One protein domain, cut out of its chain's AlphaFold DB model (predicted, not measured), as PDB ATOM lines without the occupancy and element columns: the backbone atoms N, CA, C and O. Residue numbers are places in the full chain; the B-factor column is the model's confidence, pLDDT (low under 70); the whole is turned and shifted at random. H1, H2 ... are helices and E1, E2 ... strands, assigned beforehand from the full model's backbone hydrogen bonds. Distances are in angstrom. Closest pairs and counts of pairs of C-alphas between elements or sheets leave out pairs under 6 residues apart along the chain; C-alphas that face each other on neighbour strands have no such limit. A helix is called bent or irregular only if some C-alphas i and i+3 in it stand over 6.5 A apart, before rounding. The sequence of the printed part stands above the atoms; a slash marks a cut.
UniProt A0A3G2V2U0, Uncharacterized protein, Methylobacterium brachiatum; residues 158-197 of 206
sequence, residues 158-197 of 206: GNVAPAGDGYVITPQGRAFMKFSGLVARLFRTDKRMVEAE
ATOM      1  N   GLY A 158     267.886 269.244 194.442       96.69
ATOM      2  CA  GLY A 158     268.267 270.652 194.287       96.69
ATOM      3  C   GLY A 158     267.598 271.614 195.275       96.69
ATOM      4  O   GLY A 158     267.681 272.828 195.099       96.69
ATOM      5  N   ASN A 159     266.931 271.112 196.317       97.62
ATOM      6  CA  ASN A 159     266.223 271.937 197.304       97.62
ATOM      7  C   ASN A 159     267.151 272.499 198.390       97.62
ATOM      8  O   ASN A 159     266.884 273.574 198.934       97.62
ATOM      9  N   VAL A 160     268.249 271.802 198.686       97.75
ATOM     10  CA  VAL A 160     269.297 272.253 199.613       97.75
ATOM     11  C   VAL A 160     270.671 272.112 198.966       97.75
ATOM     12  O   VAL A 160     270.874 271.246 198.117       97.75
ATOM     13  N   ALA A 161     271.612 272.956 199.374       97.12
ATOM     14  CA  ALA A 161     273.003 272.907 198.942       97.12
ATOM     15  C   ALA A 161     273.933 272.874 200.166       97.12
ATOM     16  O   ALA A 161     273.622 273.539 201.159       97.12
ATOM     17  N   PRO A 162     275.057 272.137 200.114       95.69
ATOM     18  CA  PRO A 162     276.086 272.211 201.146       95.69
ATOM     19  C   PRO A 162     276.638 273.636 201.281       95.69
ATOM     20  O   PRO A 162     276.848 274.324 200.279       95.69
ATOM     21  N   ALA A 163     276.882 274.076 202.512       95.06
ATOM     22  CA  ALA A 163     277.508 275.355 202.828       95.06
ATOM     23  C   ALA A 163     278.295 275.240 204.138       95.06
ATOM     24  O   ALA A 163     277.703 275.123 205.209       95.06
ATOM     25  N   GLY A 164     279.627 275.288 204.046       90.88
ATOM     26  CA  GLY A 164     280.503 275.085 205.200       90.88
ATOM     27  C   GLY A 164     280.340 273.683 205.789       90.88
ATOM     28  O   GLY A 164     280.480 272.692 205.077       90.88
ATOM     29  N   ASP A 165     280.028 273.625 207.079       88.62
ATOM     30  CA  ASP A 165     279.747 272.417 207.857       88.62
ATOM     31  C   ASP A 165     278.265 271.993 207.828       88.62
ATOM     32  O   ASP A 165     277.885 271.027 208.489       88.62
ATOM     33  N   GLY A 166     277.418 272.682 207.056       92.25
ATOM     34  CA  GLY A 166     275.980 272.433 207.025       92.25
ATOM     35  C   GLY A 166     275.342 272.582 205.647       92.25
ATOM     36  O   GLY A 166     275.962 272.379 204.603       92.25
ATOM     37  N   TYR A 167     274.052 272.925 205.654       96.31
ATOM     38  CA  TYR A 167     273.225 273.046 204.457       96.31
ATOM     39  C   TYR A 167     272.449 274.358 204.458       96.31
ATOM     40  O   TYR A 167     271.992 274.836 205.495       96.31
ATOM     41  N   VAL A 168     272.226 274.902 203.265       96.75
ATOM     42  CA  VAL A 168     271.365 276.065 203.037       96.75
ATOM     43  C   VAL A 168     270.274 275.736 202.029       96.75
ATOM     44  O   VAL A 168     270.471 274.967 201.087       96.75
ATOM     45  N   ILE A 169     269.103 276.344 202.207       97.50
ATOM     46  CA  ILE A 169     267.990 276.194 201.269       97.50
ATOM     47  C   ILE A 169     268.260 276.965 199.970       97.50
ATOM     48  O   ILE A 169     268.597 278.155 199.979       97.50
ATOM     49  N   THR A 170     268.067 276.312 198.828       98.38
ATOM     50  CA  THR A 170     268.261 276.923 197.505       98.38
ATOM     51  C   THR A 170     267.054 277.788 197.106       98.38
ATOM     52  O   THR A 170     265.993 277.723 197.739       98.38
ATOM     53  N   PRO A 171     267.144 278.603 196.034       98.25
ATOM     54  CA  PRO A 171     265.967 279.264 195.465       98.25
ATOM     55  C   PRO A 171     264.844 278.284 195.097       98.25
ATOM     56  O   PRO A 171     263.674 278.582 195.342       98.25
ATOM     57  N   GLN A 172     265.200 277.104 194.576       98.06
ATOM     58  CA  GLN A 172     264.248 276.043 194.261       98.06
ATOM     59  C   GLN A 172     263.576 275.508 195.528       98.06
ATOM     60  O   GLN A 172     262.348 275.447 195.580       98.06
ATOM     61  N   GLY A 173     264.350 275.201 196.573       97.50
ATOM     62  CA  GLY A 173     263.802 274.759 197.855       97.50
ATOM     63  C   GLY A 173     262.835 275.786 198.444       97.50
ATOM     64  O   GLY A 173     261.744 275.436 198.889       97.50
ATOM     65  N   ARG A 174     263.163 277.083 198.362       96.81
ATOM     66  CA  ARG A 174     262.254 278.159 198.799       96.81
ATOM     67  C   ARG A 174     260.958 278.196 197.988       96.81
ATOM     68  O   ARG A 174     259.893 278.414 198.562       96.81
ATOM     69  N   ALA A 175     261.024 277.996 196.672       97.25
ATOM     70  CA  ALA A 175     259.831 277.906 195.831       97.25
ATOM     71  C   ALA A 175     258.974 276.682 196.200       97.25
ATOM     72  O   ALA A 175     257.756 276.805 196.342       97.25
ATOM     73  N   PHE A 176     259.612 275.536 196.447       96.44
ATOM     74  CA  PHE A 176     258.944 274.322 196.906       96.44
ATOM     75  C   PHE A 176     258.238 274.517 198.256       96.44
ATOM     76  O   PHE A 176     257.086 274.110 198.403       96.44
ATOM     77  N   MET A 177     258.856 275.210 199.218       96.31
ATOM     78  CA  MET A 177     258.216 275.516 200.504       96.31
ATOM     79  C   MET A 177     257.023 276.465 200.359       96.31
ATOM     80  O   MET A 177     255.995 276.254 200.999       96.31
ATOM     81  N   LYS A 178     257.093 277.462 199.465       95.69
ATOM     82  CA  LYS A 178     255.943 278.334 199.159       95.69
ATOM     83  C   LYS A 178     254.770 277.543 198.580       95.69
ATOM     84  O   LYS A 178     253.629 277.744 199.001       95.69
ATOM     85  N   PHE A 179     255.052 276.643 197.639       96.06
ATOM     86  CA  PHE A 179     254.051 275.745 197.071       96.06
ATOM     87  C   PHE A 179     253.461 274.817 198.141       96.06
ATOM     88  O   PHE A 179     252.243 274.723 198.271       96.06
ATOM     89  N   SER A 180     254.305 274.210 198.974       95.31
ATOM     90  CA  SER A 180     253.872 273.337 200.072       95.31
ATOM     91  C   SER A 180     253.001 274.083 201.088       95.31
ATOM     92  O   SER A 180     251.976 273.560 201.517       95.31
ATOM     93  N   GLY A 181     253.330 275.340 201.402       95.19
ATOM     94  CA  GLY A 181     252.493 276.218 202.223       95.19
ATOM     95  C   GLY A 181     251.119 276.489 201.602       95.19
ATOM     96  O   GLY A 181     250.108 276.485 202.301       95.19
ATOM     97  N   LEU A 182     251.042 276.674 200.278       95.62
ATOM     98  CA  LEU A 182     249.761 276.811 199.577       95.62
ATOM     99  C   LEU A 182     248.911 275.542 199.708       95.62
ATOM    100  O   LEU A 182     247.731 275.640 200.046       95.62
ATOM    101  N   VAL A 183     249.509 274.370 199.491       95.44
ATOM    102  CA  VAL A 183     248.832 273.074 199.652       95.44
ATOM    103  C   VAL A 183     248.344 272.902 201.091       95.44
ATOM    104  O   VAL A 183     247.173 272.593 201.303       95.44
ATOM    105  N   ALA A 184     249.186 273.188 202.087       94.62
ATOM    106  CA  ALA A 184     248.816 273.073 203.495       94.62
ATOM    107  C   ALA A 184     247.626 273.966 203.868       94.62
ATOM    108  O   ALA A 184     246.737 273.547 204.607       94.62
ATOM    109  N   ARG A 185     247.556 275.184 203.315       94.44
ATOM    110  CA  ARG A 185     246.405 276.078 203.506       94.44
ATOM    111  C   ARG A 185     245.146 275.562 202.818       94.44
ATOM    112  O   ARG A 185     244.079 275.612 203.426       94.44
ATOM    113  N   LEU A 186     245.265 275.057 201.590       96.94
ATOM    114  CA  LEU A 186     244.133 274.536 200.823       96.94
ATOM    115  C   LEU A 186     243.494 273.318 201.506       96.94
ATOM    116  O   LEU A 186     242.274 273.248 201.620       96.94
ATOM    117  N   PHE A 187     244.319 272.399 202.010       96.06
ATOM    118  CA  PHE A 187     243.871 271.158 202.650       96.06
ATOM    119  C   PHE A 187     243.798 271.235 204.184       96.06
ATOM    120  O   PHE A 187     243.468 270.242 204.825       96.06
ATOM    121  N   ARG A 188     244.074 272.406 204.777       95.19
ATOM    122  CA  ARG A 188     244.063 272.652 206.232       95.19
ATOM    123  C   ARG A 188     244.913 271.650 207.028       95.19
ATOM    124  O   ARG A 188     244.499 271.177 208.083       95.19
ATOM    125  N   THR A 189     246.104 271.332 206.524       92.81
ATOM    126  CA  THR A 189     247.066 270.469 207.226       92.81
ATOM    127  C   THR A 189     247.869 271.259 208.261       92.81
ATOM    128  O   THR A 189     247.806 272.490 208.310       92.81
ATOM    129  N   ASP A 190     248.652 270.559 209.086       89.25
ATOM    130  CA  ASP A 190     249.502 271.192 210.097       89.25
ATOM    131  C   ASP A 190     250.548 272.119 209.455       89.25
ATOM    132  O   ASP A 190     251.473 271.676 208.769       89.25
ATOM    133  N   LYS A 191     250.391 273.425 209.682       86.38
ATOM    134  CA  LYS A 191     251.243 274.458 209.089       86.38
ATOM    135  C   LYS A 191     252.648 274.477 209.676       86.38
ATOM    136  O   LYS A 191     253.562 274.910 208.983       86.38
ATOM    137  N   ARG A 192     252.855 273.949 210.890       87.81
ATOM    138  CA  ARG A 192     254.176 273.917 211.548       87.81
ATOM    139  C   ARG A 192     255.223 273.170 210.719       87.81
ATOM    140  O   ARG A 192     256.408 273.443 210.843       87.81
ATOM    141  N   MET A 193     254.776 272.265 209.848       86.12
ATOM    142  CA  MET A 193     255.633 271.485 208.954       86.12
ATOM    143  C   MET A 193     256.207 272.294 207.781       86.12
ATOM    144  O   MET A 193     257.199 271.882 207.187       86.12
ATOM    145  N   VAL A 194     255.574 273.409 207.402       90.50
ATOM    146  CA  VAL A 194     255.914 274.167 206.180       90.50
ATOM    147  C   VAL A 194     256.118 275.664 206.412       90.50
ATOM    148  O   VAL A 194     256.782 276.324 205.616       90.50
ATOM    149  N   GLU A 195     255.586 276.186 207.510       87.06
ATOM    150  CA  GLU A 195     255.720 277.557 208.003       87.06
ATOM    151  C   GLU A 195     256.408 277.502 209.382       87.06
ATOM    152  O   GLU A 195     255.857 277.942 210.386       87.06
ATOM    153  N   ALA A 196     257.581 276.860 209.450       80.69
ATOM    154  CA  ALA A 196     258.303 276.659 210.704       80.69
ATOM    155  C   ALA A 196     258.879 277.978 211.245       80.69
ATOM    156  O   ALA A 196     259.536 278.727 210.518       80.69
ATOM    157  N   GLU A 197     258.667 278.228 212.536       80.62
ATOM    158  CA  GLU A 197     259.330 279.307 213.265       80.62
ATOM    159  C   GLU A 197     260.697 278.832 213.784       80.62
ATOM    160  O   GLU A 197     260.848 277.652 214.120       80.62
TER     161      GLU A 197
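This is residues 158 to 197 of the 206 residues of an uncharacterized protein of Methylobacterium brachiatum (UniProt A0A3G2V2U0). A small two-stranded hairpin, E1 and E2, is joined end to end with one long helix, H1, and the stretch after the helix, residues 188 to 197, turns and folds back over H1. The hairpin and the helix together make the longest axis, with the turn of the hairpin at one end and the end of H1 at the other. The printed part has 40 residues, with two named strands and one named helix in the order E1, E2, H1; the sheet has the order E1, E2 and is antiparallel, and the class is mixed, helices and strands. The whole is loose, with a radius of gyration of the C-alphas of 11.9 A, and its spans are 36 by 18 by 10 A, only just a rod.

The printed part begins at Gly 158. E1 takes residues 160 to 163, from C-alpha 160 at (269.297, 272.253, 199.613), and is 9.3 A long from first to last C-alpha. E2 takes residues 166 to 169 and is 10.5 A long, ending at C-alpha 169 at (267.990, 276.194, 201.269). H1 takes residues 171 to 187 and is 24.6 A long, ending at C-alpha 187 at (243.871, 271.158, 202.650). Residues 191 to 193 are a short helical run without a name, and the last printed C-alpha, that of Glu 197, is at (259.330, 279.307, 213.265).

E1 and E2 form a hairpin of antiparallel neighbour strands, with 139 degrees between their N-to-C directions. Among the C-alphas that face each other are 160 and 169, 4.5 A apart, and 161 and 168, 5.4 A apart. N 161 and O 168 are within hydrogen-bond range at 2.9 A, and so are N 163 and O 166 at 2.8 A. One pair of C-alphas of E1 and H1 is within 8 A, that of Val 160 and Gly 173 at 6.3 A, while the two centres are 19.4 A apart. H1 is not bent, and in it every O i to N i+4 pair is within hydrogen-bond range.

The two C-alphas farthest apart are those of Gly 164 and Phe 187, at 36.9 A. The C-alphas of Gly 158 and Glu 197, the first and last printed, are 22.7 A apart. The printed part has no cut. The links E1 to E2, of 2 residues, and E2 to H1, of 1 residue, are tight. The mean pLDDT of the printed part is 93.8, and no printed residue is under 70.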